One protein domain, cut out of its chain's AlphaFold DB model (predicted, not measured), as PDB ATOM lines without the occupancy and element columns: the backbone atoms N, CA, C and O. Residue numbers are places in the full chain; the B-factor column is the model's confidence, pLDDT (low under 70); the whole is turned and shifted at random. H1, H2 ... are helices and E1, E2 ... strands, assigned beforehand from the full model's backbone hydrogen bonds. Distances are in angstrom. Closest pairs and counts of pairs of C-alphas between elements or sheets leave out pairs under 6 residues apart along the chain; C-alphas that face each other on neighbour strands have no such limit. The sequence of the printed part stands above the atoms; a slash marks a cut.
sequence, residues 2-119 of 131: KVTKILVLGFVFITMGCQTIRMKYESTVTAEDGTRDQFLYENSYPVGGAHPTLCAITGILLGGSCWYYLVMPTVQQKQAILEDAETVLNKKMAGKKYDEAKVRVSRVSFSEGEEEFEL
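What this domain is: This is residues 2 to 119 of the 131 residues of an uncharacterized protein of Bdellovibrio sp. CG10_big_fil_rev_8_21_14_0_10_47_8 (UniProt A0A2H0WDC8). A long, twisted sheet of three strands curls round one long helix, H4, on one of its faces. At one end of this body residues 2 to 14 of H1 stick out as a free arm that adds to the length, and H2 sits beyond that same end of the sheet, with the short H3 between H2 and the sheet. The printed part has 118 residues, with four named helices and three named strands in the order H1 E1 E2 H2 H3 H4 E3. The sheet's order is E2, E1, E3, all antiparallel, and the class is mixed, helices and strands. The whole is loose, with a radius of gyration of the C-alphas of 19.2 A and spans of 69 by 25 by 24 A.

Where its parts are: E1, residues 20 to 31, is 33.3 A long, from C-alpha 20 at (27.528, 53.829, 97.901). E2, residues 36 to 46, is 32.3 A long. E3, residues 98 to 107, is 25.4 A long, bends by 60 degrees at residue 101 and ends at C-alpha 107 at (34.334, 57.319, 89.915). H4, residues 75 to 92, is 25.5 A long. H3 is residues 68 to 71 and H2 is residues 51 to 61. H1, residues 2 to 15, is 21.1 A long and begins at C-alpha 2 at (8.688, 27.764, 105.816).

How they stand to each other: E1 is the inner strand; E2 and E3 are edge strands. E1 and E2 form a hairpin, their directions at 161 degrees, with N 25 and O 41 within hydrogen-bond range at 2.7 A. E1 and E3 are antiparallel at 159 degrees, with N 26 and O 104 within range at 2.8 A. H4 is on the sheet, making two layers, a helix on one face of a sheet. Its closest C-alphas to E2 are Ala 85 and Tyr 41, 6.1 A apart; to E1, Ala 85 and Tyr 25, 7.0 A. H3 only grazes the sheet with residues 69 to 71. H2 and H3 are close but not clearly touching, the C-alphas of His 51 and Tyr 69 being the closest at 6.6 A. H2 is not on the sheet, nor is H1, which is apart from H2, H3 and H4. Every O i to N i+4 pair is within hydrogen-bond range in H2 and H4, and 9 of 10 in H1; H3 is too short for such a pair.

The domain as a whole: The two C-alphas farthest apart are those of Lys 2 and Asp 33, 70.1 A. Without residues 2 to 14, the body spans 58 by 23 by 20 A. The printed part has no cut and no long link. Residues 108 to 119 hold no named element. The mean pLDDT of the printed part is 74.9; residue 2 and residues 11 to 19, 48 to 72 and 109 to 119 are under 70.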
ATOM      1  N   LYS A   2       7.380  27.354 105.244       61.00
ATOM      2  CA  LYS A   2       8.688  27.764 105.816       61.00
ATOM      3  C   LYS A   2       9.704  28.273 104.773       61.00
ATOM      4  O   LYS A   2      10.421  29.222 105.053       61.00
ATOM      5  N   VAL A   3       9.706  27.708 103.562       72.94
ATOM      6  CA  VAL A   3      10.676  28.045 102.494       72.94
ATOM      7  C   VAL A   3      10.453  29.449 101.918       72.94
ATOM      8  O   VAL A   3      11.404  30.181 101.668       72.94
ATOM      9  N   THR A   4       9.194  29.877 101.803       72.62
ATOM     10  CA  THR A   4       8.834  31.217 101.316       72.62
ATOM     11  C   THR A   4       9.328  32.333 102.236       72.62
ATOM     12  O   THR A   4       9.743  33.375 101.748       72.62
ATOM     13  N   LYS A   5       9.362  32.117 103.559       74.06
ATOM     14  CA  LYS A   5       9.893  33.113 104.505       74.06
ATOM     15  C   LYS A   5      11.412  33.273 104.398       74.06
ATOM     16  O   LYS A   5      11.902  34.387 104.525       74.06
ATOM     17  N   ILE A   6      12.140  32.185 104.132       78.12
ATOM     18  CA  ILE A   6      13.602  32.205 103.965       78.12
ATOM     19  C   ILE A   6      13.987  32.935 102.670       78.12
ATOM     20  O   ILE A   6      14.890  33.765 102.687       78.12
ATOM     21  N   LEU A   7      13.253  32.697 101.576       76.88
ATOM     22  CA  LEU A   7      13.464  33.400 100.305       76.88
ATOM     23  C   LEU A   7      13.204  34.907 100.414       76.88
ATOM     24  O   LEU A   7      13.993  35.700  99.907       76.88
ATOM     25  N   VAL A   8      12.143  35.311 101.119       78.00
ATOM     26  CA  VAL A   8      11.845  36.735 101.345       78.00
ATOM     27  C   VAL A   8      12.928  37.397 102.201       78.00
ATOM     28  O   VAL A   8      13.362  38.498 101.876       78.00
ATOM     29  N   LEU A   9      13.419  36.725 103.248       76.38
ATOM     30  CA  LEU A   9      14.489  37.274 104.088       76.38
ATOM     31  C   LEU A   9      15.807  37.431 103.312       76.38
ATOM     32  O   LEU A   9      16.468  38.458 103.430       76.38
ATOM     33  N   GLY A  10      16.161  36.440 102.486       74.12
ATOM     34  CA  GLY A  10      17.345  36.506 101.627       74.12
ATOM     35  C   GLY A  10      17.266  37.644 100.609       74.12
ATOM     36  O   GLY A  10      18.240  38.366 100.414       74.12
ATOM     37  N   PHE A  11      16.090  37.870 100.020       69.81
ATOM     38  CA  PHE A  11      15.879  38.959  99.067       69.81
ATOM     39  C   PHE A  11      16.030  40.350  99.709       69.81
ATOM     40  O   PHE A  11      16.626  41.238  99.105       69.81
ATOM     41  N   VAL A  12      15.565  40.536 100.951       68.38
ATOM     42  CA  VAL A  12      15.717  41.809 101.685       68.38
ATOM     43  C   VAL A  12      17.184  42.115 102.001       68.38
ATOM     44  O   VAL A  12      17.609  43.261 101.886       68.38
ATOM     45  N   PHE A  13      17.989  41.107 102.342       65.38
ATOM     46  CA  PHE A  13      19.417  41.319 102.600       65.38
ATOM     47  C   PHE A  13      20.198  41.715 101.341       65.38
ATOM     48  O   PHE A  13      21.114  42.531 101.418       65.38
ATOM     49  N   ILE A  14      19.821  41.182 100.178       63.28
ATOM     50  CA  ILE A  14      20.504  41.475  98.910       63.28
ATOM     51  C   ILE A  14      20.202  42.905  98.433       63.28
ATOM     52  O   ILE A  14      21.085  43.573  97.898       63.28
ATOM     53  N   THR A  15      18.990  43.420  98.661       58.78
ATOM     54  CA  THR A  15      18.603  44.764  98.193       58.78
ATOM     55  C   THR A  15      19.150  45.909  99.048       58.78
ATOM     56  O   THR A  15      19.186  47.047  98.580       58.78
ATOM     57  N   MET A  16      19.638  45.640 100.263       59.19
ATOM     58  CA  MET A  16      20.243  46.667 101.127       59.19
ATOM     59  C   MET A  16      21.730  46.945 100.836       59.19
ATOM     60  O   MET A  16      22.273  47.924 101.342       59.19
ATOM     61  N   GLY A  17      22.404  46.126 100.020       54.50
ATOM     62  CA  GLY A  17      23.872  46.121  99.918       54.50
ATOM     63  C   GLY A  17      24.540  47.078  98.917       54.50
ATOM     64  O   GLY A  17      25.764  47.076  98.846       54.50
ATOM     65  N   CYS A  18      23.811  47.873  98.121       58.03
ATOM     66  CA  CYS A  18      24.389  48.546  96.937       58.03
ATOM     67  C   CYS A  18      24.107  50.062  96.871       58.03
ATOM     68  O   CYS A  18      23.572  50.552  95.880       58.03
ATOM     69  N   GLN A  19      24.408  50.818  97.937       69.06
ATOM     70  CA  GLN A  19      24.005  52.236  98.044       69.06
ATOM     71  C   GLN A  19      25.140  53.268  98.065       69.06
ATOM     72  O   GLN A  19      24.863  54.453  98.238       69.06
ATOM     73  N   THR A  20      26.400  52.878  97.878       75.12
ATOM     74  CA  THR A  20      27.528  53.829  97.901       75.12
ATOM     75  C   THR A  20      28.349  53.765  96.625       75.12
ATOM     76  O   THR A  20      28.632  52.678  96.124       75.12
ATOM     77  N   ILE A  21      28.783  54.924  96.131       78.62
ATOM     78  CA  ILE A  21      29.768  55.039  95.055       78.62
ATOM     79  C   ILE A  21      31.101  55.510  95.623       78.62
ATOM     80  O   ILE A  21      31.145  56.432  96.435       78.62
ATOM     81  N   ARG A  22      32.193  54.891  95.179       84.06
ATOM     82  CA  ARG A  22      33.541  55.350  95.502       84.06
ATOM     83  C   ARG A  22      33.978  56.370  94.461       84.06
ATOM     84  O   ARG A  22      33.867  56.125  93.259       84.06
ATOM     85  N   MET A  23      34.444  57.519  94.921       86.62
ATOM     86  CA  MET A  23      34.874  58.628  94.081       86.62
ATOM     87  C   MET A  23      36.310  59.008  94.420       86.62
ATOM     88  O   MET A  23      36.740  58.863  95.565       86.62
ATOM     89  N   LYS A  24      37.026  59.491  93.410       89.06
ATOM     90  CA  LYS A  24      38.412  59.932  93.475       89.06
ATOM     91  C   LYS A  24      38.508  61.369  92.992       89.06
ATOM     92  O   LYS A  24      37.895  61.744  91.995       89.06
ATOM     93  N   TYR A  25      39.274  62.148  93.728       89.94
ATOM     94  CA  TYR A  25      39.658  63.512  93.444       89.94
ATOM     95  C   TYR A  25      41.161  63.534  93.207       89.94
ATOM     96  O   TYR A  25      41.923  63.079  94.062       89.94
ATOM     97  N   GLU A  26      41.578  64.049  92.060       91.00
ATOM     98  CA  GLU A  26      42.979  64.217  91.702       91.00
ATOM     99  C   GLU A  26      43.232  65.680  91.363       91.00
ATOM    100  O   GLU A  26      42.500  66.279  90.573       91.00
ATOM    101  N   SER A  27      44.279  66.261  91.933       91.81
ATOM    102  CA  SER A  27      44.743  67.585  91.545       91.81
ATOM    103  C   SER A  27      46.260  67.691  91.632       91.81
ATOM    104  O   SER A  27      46.929  66.956  92.355       91.81
ATOM    105  N   THR A  28      46.837  68.593  90.841       92.38
ATOM    106  CA  THR A  28      48.245  68.974  90.972       92.38
ATOM    107  C   THR A  28      48.317  70.236  91.812       92.38
ATOM    108  O   THR A  28      47.781  71.272  91.417       92.38
ATOM    109  N   VAL A  29      49.000  70.160  92.948       90.38
ATOM    110  CA  VAL A  29      49.133  71.270  93.891       90.38
ATOM    111  C   VAL A  29      50.546  71.826  93.796       90.38
ATOM    112  O   VAL A  29      51.524  71.082  93.876       90.38
ATOM    113  N   THR A  30      50.655  73.138  93.605       90.31
ATOM    114  CA  THR A  30      51.927  73.867  93.650       90.31
ATOM    115  C   THR A  30      51.960  74.706  94.921       90.31
ATOM    116  O   THR A  30      51.131  75.597  95.097       90.31
ATOM    117  N   ALA A  31      52.896  74.408  95.819       87.75
ATOM    118  CA  ALA A  31      53.119  75.191  97.032       87.75
ATOM    119  C   ALA A  31      53.897  76.486  96.726       87.75
ATOM    120  O   ALA A  31      54.593  76.562  95.713       87.75
ATOM    121  N   GLU A  32      53.851  77.468  97.635       86.31
ATOM    122  CA  GLU A  32      54.659  78.704  97.546       86.31
ATOM    123  C   GLU A  32      56.162  78.432  97.378       86.31
ATOM    124  O   GLU A  32      56.842  79.151  96.650       86.31
ATOM    125  N   ASP A  33      56.661  77.340  97.964       84.44
ATOM    126  CA  ASP A  33      58.058  76.899  97.856       84.44
ATOM    127  C   ASP A  33      58.410  76.362  96.443       84.44
ATOM    128  O   ASP A  33      59.489  75.815  96.220       84.44
ATOM    129  N   GLY A  34      57.482  76.446  95.479       83.38
ATOM    130  CA  GLY A  34      57.624  75.962  94.101       83.38
ATOM    131  C   GLY A  34      57.501  74.443  93.949       83.38
ATOM    132  O   GLY A  34      57.572  73.921  92.834       83.38
ATOM    133  N   THR A  35      57.295  73.724  95.054       85.75
ATOM    134  CA  THR A  35      57.143  72.264  95.059       85.75
ATOM    135  C   THR A  35      55.814  71.884  94.415       85.75
ATOM    136  O   THR A  35      54.763  72.384  94.816       85.75
ATOM    137  N   ARG A  36      55.865  70.993  93.419       88.69
ATOM    138  CA  ARG A  36      54.687  70.423  92.755       88.69
ATOM    139  C   ARG A  36      54.483  68.993  93.218       88.69
ATOM    140  O   ARG A  36      55.392  68.182  93.069       88.69
ATOM    141  N   ASP A  37      53.294  68.697  93.720       89.75
ATOM    142  CA  ASP A  37      52.912  67.354  94.150       89.75
ATOM    143  C   ASP A  37      51.509  66.996  93.638       89.75
ATOM    144  O   ASP A  37      50.698  67.873  93.325       89.75
ATOM    145  N   GLN A  38      51.231  65.700  93.520       90.50
ATOM    146  CA  GLN A  38      49.900  65.203  93.191       90.50
ATOM    147  C   GLN A  38      49.112  64.971  94.477       90.50
ATOM    148  O   GLN A  38      49.525  64.228  95.368       90.50
ATOM    149  N   PHE A  39      47.947  65.599  94.572       90.94
ATOM    150  CA  PHE A  39      47.003  65.376  95.649       90.94
ATOM    151  C   PHE A  39      45.905  64.424  95.180       90.94
ATOM    152  O   PHE A  39      45.224  64.679  94.188       90.94
ATOM    153  N   LEU A  40      45.755  63.317  95.907       92.62
ATOM    154  CA  LEU A  40      44.750  62.291  95.662       92.62
ATOM    155  C   LEU A  40      43.869  62.165  96.903       92.62
ATOM    156  O   LEU A  40      44.376  61.968  98.010       92.62
ATOM    157  N   TYR A  41      42.559  62.255  96.716       92.19
ATOM    158  CA  TYR A  41      41.578  62.059  97.773       92.19
ATOM    159  C   TYR A  41      40.483  61.105  97.304       92.19
ATOM    160  O   TYR A  41      39.886  61.294  96.250       92.19
ATOM    161  N   GLU A  42      40.218  60.063  98.086       91.62
ATOM    162  CA  GLU A  42      39.196  59.068  97.778       91.62
ATOM    163  C   GLU A  42      38.205  58.955  98.925       91.62
ATOM    164  O   GLU A  42      38.599  58.834 100.086       91.62
ATOM    165  N   ASN A  43      36.915  58.943  98.595       89.62
ATOM    166  CA  ASN A  43      35.866  58.733  99.582       89.62
ATOM    167  C   ASN A  43      34.633  58.059  98.959       89.62
ATOM    168  O   ASN A  43      34.445  58.059  97.738       89.62
ATOM    169  N   SER A  44      33.801  57.463  99.810       85.75
ATOM    170  CA  SER A  44      32.561  56.795  99.423       85.75
ATOM    171  C   SER A  44      31.361  57.669  99.762       85.75
ATOM    172  O   SER A  44      31.148  58.012 100.921       85.75
ATOM    173  N   TYR A  45      30.539  57.975  98.760       83.88
ATOM    174  CA  TYR A  45      29.346  58.806  98.914       83.88
ATOM    175  C   TYR A  45      28.077  57.974  98.728       83.88
ATOM    176  O   TYR A  45      28.036  57.107  97.845       83.88
ATOM    177  N   PRO A  46      27.019  58.227  99.515       78.06
ATOM    178  CA  PRO A  46      25.734  57.583  99.303       78.06
ATOM    179  C   PRO A  46      25.150  58.009  97.952       78.06
ATOM    180  O   PRO A  46      25.248  59.169  97.540       78.06
ATOM    181  N   VAL A  47      24.521  57.067  97.259       72.94
ATOM    182  CA  VAL A  47      23.737  57.318  96.047       72.94
ATOM    183  C   VAL A  47      22.426  57.984  96.473       72.94
ATOM    184  O   VAL A  47      21.431  57.318  96.745       72.94
ATOM    185  N   GLY A  48      22.447  59.311  96.619       63.34
ATOM    186  CA  GLY A  48      21.279  60.096  97.031       63.34
ATOM    187  C   GLY A  48      20.193  60.200  95.949       63.34
ATOM    188  O   GLY A  48      20.442  59.925  94.780       63.34
ATOM    189  N   GLY A  49      18.985  60.641  96.324       63.38
ATOM    190  CA  GLY A  49      17.898  61.007  95.398       63.38
ATOM    191  C   GLY A  49      16.850  59.915  95.123       63.38
ATOM    192  O   GLY A  49      16.658  59.002  95.920       63.38
ATOM    193  N   ALA A  50      16.155  60.016  93.981       58.28
ATOM    194  CA  ALA A  50      15.157  59.040  93.502       58.28
ATOM    195  C   ALA A  50      15.787  57.812  92.809       58.28
ATOM    196  O   ALA A  50      15.100  56.961  92.247       58.28
ATOM    197  N   HIS A  51      17.114  57.715  92.816       63.12
ATOM    198  CA  HIS A  51      17.849  56.614  92.211       63.12
ATOM    199  C   HIS A  51      17.535  55.244  92.829       63.12
ATOM    200  O   HIS A  51      17.266  54.347  92.038       63.12
ATOM    201  N   PRO A  52      17.458  55.040  94.161       61.62
ATOM    202  CA  PRO A  52      17.054  53.750  94.736       61.62
ATOM    203  C   PRO A  52      15.622  53.329  94.366       61.62
ATOM    204  O   PRO A  52      15.370  52.146  94.140       61.62
ATOM    205  N   THR A  53      14.681  54.269  94.239       62.53
ATOM    206  CA  THR A  53      13.306  53.954  93.813       62.53
ATOM    207  C   THR A  53      13.236  53.629  92.324       62.53
ATOM    208  O   THR A  53      12.633  52.627  91.949       62.53
ATOM    209  N   LEU A  54      13.919  54.394  91.470       62.03
ATOM    210  CA  LEU A  54      14.068  54.068  90.046       62.03
ATOM    211  C   LEU A  54      14.804  52.741  89.844       62.03
ATOM    212  O   LEU A  54      14.504  52.006  88.909       62.03
ATOM    213  N   CYS A  55      15.719  52.401  90.745       64.56
ATOM    214  CA  CYS A  55      16.434  51.138  90.756       64.56
ATOM    215  C   CYS A  55      15.526  49.950  91.030       64.56
ATOM    216  O   CYS A  55      15.575  48.953  90.319       64.56
ATOM    217  N   ALA A  56      14.646  50.080  92.023       62.44
ATOM    218  CA  ALA A  56      13.634  49.077  92.305       62.44
ATOM    219  C   ALA A  56      12.654  48.926  91.127       62.44
ATOM    220  O   ALA A  56      12.355  47.807  90.718       62.44
ATOM    221  N   ILE A  57      12.207  50.039  90.532       64.69
ATOM    222  CA  ILE A  57      11.272  50.034  89.395       64.69
ATOM    223  C   ILE A  57      11.910  49.385  88.157       64.69
ATOM    224  O   ILE A  57      11.329  48.483  87.558       64.69
ATOM    225  N   THR A  58      13.122  49.803  87.787       61.75
ATOM    226  CA  THR A  58      13.862  49.228  86.649       61.75
ATOM    227  C   THR A  58      14.321  47.802  86.930       61.75
ATOM    228  O   THR A  58      14.310  46.976  86.027       61.75
ATOM    229  N   GLY A  59      14.629  47.457  88.179       65.06
ATOM    230  CA  GLY A  59      14.918  46.088  88.591       65.06
ATOM    231  C   GLY A  59      13.732  45.145  88.372       65.06
ATOM    232  O   GLY A  59      13.927  44.024  87.912       65.06
ATOM    233  N   ILE A  60      12.502  45.605  88.620       65.62
ATOM    234  CA  ILE A  60      11.282  44.817  88.383       65.62
ATOM    235  C   ILE A  60      10.944  44.740  86.886       65.62
ATOM    236  O   ILE A  60      10.576  43.675  86.400       65.62
ATOM    237  N   LEU A  61      11.076  45.847  86.145       61.72
ATOM    238  CA  LEU A  61      10.658  45.928  84.737       61.72
ATOM    239  C   LEU A  61      11.704  45.415  83.731       61.72
ATOM    240  O   LEU A  61      11.334  44.926  82.670       61.72
ATOM    241  N   LEU A  62      12.997  45.533  84.042       60.56
ATOM    242  CA  LEU A  62      14.123  45.265  83.132       60.56
ATOM    243  C   LEU A  62      15.069  44.171  83.663       60.56
ATOM    244  O   LEU A  62      16.227  44.099  83.253       60.56
ATOM    245  N   GLY A  63      14.601  43.323  84.586       58.38
ATOM    246  CA  GLY A  63      15.318  42.106  84.990       58.38
ATOM    247  C   GLY A  63      16.501  42.310  85.945       58.38
ATOM    248  O   GLY A  63      17.492  41.596  85.850       58.38
ATOM    249  N   GLY A  64      16.408  43.255  86.884       54.47
ATOM    250  CA  GLY A  64      17.388  43.432  87.972       54.47
ATOM    251  C   GLY A  64      18.543  44.381  87.653       54.47
ATOM    252  O   GLY A  64      19.443  44.581  88.465       54.47
ATOM    253  N   SER A  65      18.509  44.994  86.480       53.56
ATOM    254  CA  SER A  65      19.653  45.690  85.920       53.56
ATOM    255  C   SER A  65      19.546  47.192  86.135       53.56
ATOM    256  O   SER A  65      19.107  47.963  85.283       53.56
ATOM    257  N   CYS A  66      19.924  47.620  87.324       59.75
ATOM    258  CA  CYS A  66      19.900  49.018  87.671       59.75
ATOM    259  C   CYS A  66      21.227  49.668  87.237       59.75
ATOM    260  O   CYS A  66      22.175  49.821  87.989       59.75
ATOM    261  N   TRP A  67      21.348  49.976  85.948       56.22
ATOM    262  CA  TRP A  67      22.624  50.444  85.386       56.22
ATOM    263  C   TRP A  67      22.841  51.945  85.559       56.22
ATOM    264  O   TRP A  67      23.975  52.408  85.592       56.22
ATOM    265  N   TYR A  68      21.770  52.728  85.700       53.62
ATOM    266  CA  TYR A  68      21.878  54.184  85.615       53.62
ATOM    267  C   TYR A  68      22.667  54.812  86.778       53.62
ATOM    268  O   TYR A  68      23.436  55.743  86.559       53.62
ATOM    269  N   TYR A  69      22.563  54.271  88.002       56.00
ATOM    270  CA  TYR A  69      23.377  54.744  89.138       56.00
ATOM    271  C   TYR A  69      24.839  54.293  89.061       56.00
ATOM    272  O   TYR A  69      25.695  54.855  89.742       56.00
ATOM    273  N   LEU A  70      25.136  53.271  88.251       58.19
ATOM    274  CA  LEU A  70      26.507  52.835  88.031       58.19
ATOM    275  C   LEU A  70      27.243  53.772  87.074       58.19
ATOM    276  O   LEU A  70      28.461  53.746  87.056       58.19
ATOM    277  N   VAL A  71      26.569  54.585  86.267       60.44
ATOM    278  CA  VAL A  71      27.278  55.300  85.198       60.44
ATOM    279  C   VAL A  71      27.716  56.706  85.608       60.44
ATOM    280  O   VAL A  71      28.726  57.163  85.097       60.44
ATOM    281  N   MET A  72      27.076  57.388  86.569       63.59
ATOM    282  CA  MET A  72      27.468  58.776  86.862       63.59
ATOM    283  C   MET A  72      27.396  59.198  88.334       63.59
ATOM    284  O   MET A  72      26.367  58.994  88.980       63.59
ATOM    285  N   PRO A  73      28.439  59.886  88.851       70.88
ATOM    286  CA  PRO A  73      28.305  60.684  90.060       70.88
ATOM    287  C   PRO A  73      27.439  61.924  89.790       70.88
ATOM    288  O   PRO A  73      27.622  62.635  88.795       70.88
ATOM    289  N   THR A  74      26.503  62.201  90.695       77.69
ATOM    290  CA  THR A  74      25.601  63.356  90.620       77.69
ATOM    291  C   THR A  74      26.346  64.669  90.879       77.69
ATOM    292  O   THR A  74      27.436  64.689  91.449       77.69
ATOM    293  N   VAL A  75      25.746  65.804  90.499       81.69
ATOM    294  CA  VAL A  75      26.319  67.141  90.765       81.69
ATOM    295  C   VAL A  75      26.566  67.359  92.263       81.69
ATOM    296  O   VAL A  75      27.604  67.893  92.637       81.69
ATOM    297  N   GLN A  76      25.651  66.887  93.112       82.81
ATOM    298  CA  GLN A  76      25.764  66.984  94.570       82.81
ATOM    299  C   GLN A  76      26.951  66.171  95.099       82.81
ATOM    300  O   GLN A  76      27.699  66.653  95.937       82.81
ATOM    301  N   GLN A  77      27.172  64.965  94.569       83.25
ATOM    302  CA  GLN A  77      28.310  64.127  94.955       83.25
ATOM    303  C   GLN A  77      29.643  64.716  94.482       83.25
ATOM    304  O   GLN A  77      30.627  64.681  95.214       83.25
ATOM    305  N   LYS A  78      29.671  65.310  93.280       83.62
ATOM    306  CA  LYS A  78      30.842  66.046  92.779       83.62
ATOM    307  C   LYS A  78      31.172  67.253  93.662       83.62
ATOM    308  O   LYS A  78      32.340  67.501  93.922       83.62
ATOM    309  N   GLN A  79      30.165  67.990  94.127       88.31
ATOM    310  CA  GLN A  79      30.365  69.105  95.059       88.31
ATOM    311  C   GLN A  79      30.837  68.623  96.433       88.31
ATOM    312  O   GLN A  79      31.794  69.176  96.959       88.31
ATOM    313  N   ALA A  80      30.245  67.551  96.962       88.50
ATOM    314  CA  ALA A  80      30.645  66.983  98.246       88.50
ATOM    315  C   ALA A  80      32.122  66.555  98.252       88.50
ATOM    316  O   ALA A  80      32.860  66.929  99.157       88.50
ATOM    317  N   ILE A  81      32.589  65.853  97.208       90.25
ATOM    318  CA  ILE A  81      34.007  65.471  97.136       90.25
ATOM    319  C   ILE A  81      34.943  66.664  96.966       90.25
ATOM    320  O   ILE A  81      36.054  66.616  97.479       90.25
ATOM    321  N   LEU A  82      34.512  67.727  96.283       90.31
ATOM    322  CA  LEU A  82      35.298  68.954  96.164       90.31
ATOM    323  C   LEU A  82      35.487  69.625  97.526       90.31
ATOM    324  O   LEU A  82      36.610  69.960  97.884       90.31
ATOM    325  N   GLU A  83      34.408  69.786  98.293       91.62
ATOM    326  CA  GLU A  83      34.449  70.410  99.621       91.62
ATOM    327  C   GLU A  83      35.263  69.576 100.623       91.62
ATOM    328  O   GLU A  83      36.077  70.119 101.381       91.62
ATOM    329  N   ASP A  84      35.103  68.251 100.594       93.06
ATOM    330  CA  ASP A  84      35.878  67.332 101.427       93.06
ATOM    331  C   ASP A  84      37.369  67.361 101.051       93.06
ATOM    332  O   ASP A  84      38.231  67.482 101.929       93.06
ATOM    333  N   ALA A  85      37.686  67.312  99.752       92.50
ATOM    334  CA  ALA A  85      39.056  67.387  99.249       92.50
ATOM    335  C   ALA A  85      39.718  68.724  99.605       92.50
ATOM    336  O   ALA A  85      40.841  68.724 100.108       92.50
ATOM    337  N   GLU A  86      39.017  69.848  99.430       90.62
ATOM    338  CA  GLU A  86      39.489  71.185  99.806       90.62
ATOM    339  C   GLU A  86      39.744  71.273 101.316       90.62
ATOM    340  O   GLU A  86      40.770  71.793 101.756       90.62
ATOM    341  N   THR A  87      38.859  70.704 102.136       92.12
ATOM    342  CA  THR A  87      39.027  70.672 103.595       92.12
ATOM    343  C   THR A  87      40.264  69.872 104.006       92.12
ATOM    344  O   THR A  87      41.015  70.291 104.893       92.12
ATOM    345  N   VAL A  88      40.499  68.717 103.381       92.62
ATOM    346  CA  VAL A  88      41.675  67.878 103.651       92.62
ATOM    347  C   VAL A  88      42.952  68.544 103.139       92.62
ATOM    348  O   VAL A  88      43.961  68.543 103.846       92.62
ATOM    349  N   LEU A  89      42.910  69.161 101.958       89.88
ATOM    350  CA  LEU A  89      44.049  69.849 101.362       89.88
ATOM    351  C   LEU A  89      44.460  71.076 102.184       89.88
ATOM    352  O   LEU A  89      45.630  71.205 102.534       89.88
ATOM    353  N   ASN A  90      43.505  71.911 102.600       90.19
ATOM    354  CA  ASN A  90      43.758  73.057 103.479       90.19
ATOM    355  C   ASN A  90      44.410  72.641 104.806       90.19
ATOM    356  O   ASN A  90      45.342  73.295 105.279       90.19
ATOM    357  N   LYS A  91      43.963  71.519 105.390       90.62
ATOM    358  CA  LYS A  91      44.588  70.937 106.589       90.62
ATOM    359  C   LYS A  91      46.011  70.449 106.308       90.62
ATOM    360  O   LYS A  91      46.898  70.712 107.115       90.62
ATOM    361  N   LYS A  92      46.246  69.782 105.171       88.62
ATOM    362  CA  LYS A  92      47.574  69.287 104.760       88.62
ATOM    363  C   LYS A  92      48.564  70.431 104.516       88.62
ATOM    364  O   LYS A  92      49.728  70.309 104.879       88.62
ATOM    365  N   MET A  93      48.095  71.544 103.953       87.50
ATOM    366  CA  MET A  93      48.914  72.724 103.660       87.50
ATOM    367  C   MET A  93      49.114  73.648 104.871       87.50
ATOM    368  O   MET A  93      49.841  74.633 104.760       87.50
ATOM    369  N   ALA A  94      48.506  73.345 106.026       88.38
ATOM    370  CA  ALA A  94      48.631  74.116 107.267       88.38
ATOM    371  C   ALA A  94      48.375  75.633 107.090       88.38
ATOM    372  O   ALA A  94      49.007  76.458 107.747       88.38
ATOM    373  N   GLY A  95      47.463  76.003 106.183       80.56
ATOM    374  CA  GLY A  95      47.131  77.401 105.881       80.56
ATOM    375  C   GLY A  95      48.110  78.140 104.957       80.56
ATOM    376  O   GLY A  95      47.940  79.341 104.753       80.56
ATOM    377  N   LYS A  96      49.114  77.463 104.383       85.94
ATOM    378  CA  LYS A  96      49.964  78.035 103.325       85.94
ATOM    379  C   LYS A  96      49.157  78.270 102.044       85.94
ATOM    380  O   LYS A  96      48.245  77.497 101.750       85.94
ATOM    381  N   LYS A  97      49.516  79.293 101.257       85.69
ATOM    382  CA  LYS A  97      48.914  79.485  99.928       85.69
ATOM    383  C   LYS A  97      49.376  78.361  98.995       85.69
ATOM    384  O   LYS A  97      50.502  77.866  99.086       85.69
ATOM    385  N   TYR A  98      48.483  77.939  98.112       88.06
ATOM    386  CA  TYR A  98      48.767  76.936  97.101       88.06
ATOM    387  C   TYR A  98      47.949  77.223  95.848       88.06
ATOM    388  O   TYR A  98      46.829  77.726  95.934       88.06
ATOM    389  N   ASP A  99      48.517  76.876  94.699       87.31
ATOM    390  CA  ASP A  99      47.811  76.888  93.426       87.31
ATOM    391  C   ASP A  99      47.416  75.465  93.056       87.31
ATOM    392  O   ASP A  99      48.233  74.539  93.085       87.31
ATOM    393  N   GLU A 100      46.153  75.298  92.682       84.69
ATOM    394  CA  GLU A 100      45.607  74.018  92.261       84.69
ATOM    395  C   GLU A 100      45.365  74.013  90.749       84.69
ATOM    396  O   GLU A 100      44.709  74.895  90.190       84.69
ATOM    397  N   ALA A 101      45.914  73.009  90.072       83.94
ATOM    398  CA  ALA A 101      45.790  72.822  88.635       83.94
ATOM    399  C   ALA A 101      45.328  71.396  88.317       83.94
ATOM    400  O   ALA A 101      45.618  70.457  89.055       83.94
ATOM    401  N   LYS A 102      44.657  71.232  87.169       83.50
ATOM    402  CA  LYS A 102      44.200  69.927  86.650       83.50
ATOM    403  C   LYS A 102      43.338  69.149  87.654       83.50
ATOM    404  O   LYS A 102      43.646  68.013  87.995       83.50
ATOM    405  N   VAL A 103      42.272  69.785  88.135       85.19
ATOM    406  CA  VAL A 103      41.305  69.138  89.027       85.19
ATOM    407  C   VAL A 103      40.473  68.127  88.244       85.19
ATOM    408  O   VAL A 103      39.804  68.481  87.269       85.19
ATOM    409  N   ARG A 104      40.486  66.875  88.697       84.00
ATOM    410  CA  ARG A 104      39.763  65.758  88.097       84.00
ATOM    411  C   ARG A 104      38.978  65.015  89.166       84.00
ATOM    412  O   ARG A 104      39.516  64.647  90.205       84.00
ATOM    413  N   VAL A 105      37.699  64.783  88.892       83.69
ATOM    414  CA  VAL A 105      36.832  63.960  89.739       83.69
ATOM    415  C   VAL A 105      36.349  62.777  88.922       83.69
ATOM    416  O   VAL A 105      35.641  62.964  87.932       83.69
ATOM    417  N   SER A 106      36.703  61.571  89.348       81.81
ATOM    418  CA  SER A 106      36.319  60.326  88.689       81.81
ATOM    419  C   SER A 106      35.640  59.373  89.670       81.81
ATOM    420  O   SER A 106      35.780  59.465  90.893       81.81
ATOM    421  N   ARG A 107      34.840  58.450  89.137       78.06
ATOM    422  CA  ARG A 107      34.334  57.319  89.915       78.06
ATOM    423  C   ARG A 107      35.394  56.224  89.912       78.06
ATOM    424  O   ARG A 107      35.892  55.862  88.852       78.06
ATOM    425  N   VAL A 108      35.665  55.637  91.071       79.00
ATOM    426  CA  VAL A 108      36.500  54.438  91.166       79.00
ATOM    427  C   VAL A 108      35.609  53.232  90.875       79.00
ATOM    428  O   VAL A 108      34.896  52.746  91.757       79.00
ATOM    429  N   SER A 109      35.563  52.787  89.618       63.88
ATOM    430  CA  SER A 109      34.951  51.504  89.261       63.88
ATOM    431  C   SER A 109      35.894  50.346  89.579       63.88
ATOM    432  O   SER A 109      37.107  50.471  89.463       63.88
ATOM    433  N   PHE A 110      35.330  49.190  89.938       55.06
ATOM    434  CA  PHE A 110      36.086  47.948  90.162       55.06
ATOM    435  C   PHE A 110      36.837  47.442  88.911       55.06
ATOM    436  O   PHE A 110      37.679  46.560  89.027       55.06
ATOM    437  N   SER A 111      36.550  48.003  87.731       44.38
ATOM    438  CA  SER A 111      37.309  47.820  86.494       44.38
ATOM    439  C   SER A 111      37.827  49.176  86.011       44.38
ATOM    440  O   SER A 111      37.042  50.118  85.892       44.38
ATOM    441  N   GLU A 112      39.125  49.264  85.752       43.44
ATOM    442  CA  GLU A 112      39.871  50.434  85.277       43.44
ATOM    443  C   GLU A 112      39.233  51.084  84.033       43.44
ATOM    444  O   GLU A 112      39.443  50.651  82.903       43.44
ATOM    445  N   GLY A 113      38.434  52.130  84.232       43.62
ATOM    446  CA  GLY A 113      37.772  52.860  83.155       43.62
ATOM    447  C   GLY A 113      37.312  54.216  83.662       43.62
ATOM    448  O   GLY A 113      36.146  54.398  84.001       43.62
ATOM    449  N   GLU A 114      38.264  55.134  83.806       47.91
ATOM    450  CA  GLU A 114      38.036  56.488  84.304       47.91
ATOM    451  C   GLU A 114      37.273  57.320  83.262       47.91
ATOM    452  O   GLU A 114      37.816  57.661  82.213       47.91
ATOM    453  N   GLU A 115      36.021  57.688  83.544       54.81
ATOM    454  CA  GLU A 115      35.385  58.782  82.807       54.81
ATOM    455  C   GLU A 115      35.933  60.122  83.319       54.81
ATOM    456  O   GLU A 115      35.720  60.517  84.470       54.81
ATOM    457  N   GLU A 116      36.674  60.808  82.449       53.41
ATOM    458  CA  GLU A 116      37.243  62.132  82.684       53.41
ATOM    459  C   GLU A 116      36.166  63.207  82.656       53.41
ATOM    460  O   GLU A 116      35.618  63.534  81.606       53.41
ATOM    461  N   PHE A 117      35.891  63.815  83.808       54.91
ATOM    462  CA  PHE A 117      35.129  65.055  83.862       54.91
ATOM    463  C   PHE A 117      36.057  66.189  84.302       54.91
ATOM    464  O   PHE A 117      36.292  66.388  85.494       54.91
ATOM    465  N   GLU A 118      36.604  66.928  83.333       49.75
ATOM    466  CA  GLU A 118      37.340  68.168  83.596       49.75
ATOM    467  C   GLU A 118      36.354  69.235  84.092       49.75
ATOM    468  O   GLU A 118      35.607  69.852  83.327       49.75
ATOM    469  N   LEU A 119      36.339  69.474  85.402       55.16
ATOM    470  CA  LEU A 119      35.720  70.674  85.942       55.16
ATOM    471  C   LEU A 119      36.716  71.813  85.736       55.16
ATOM    472  O   LEU A 119      37.734  71.884  86.418       55.16
TER     473      LEU A 119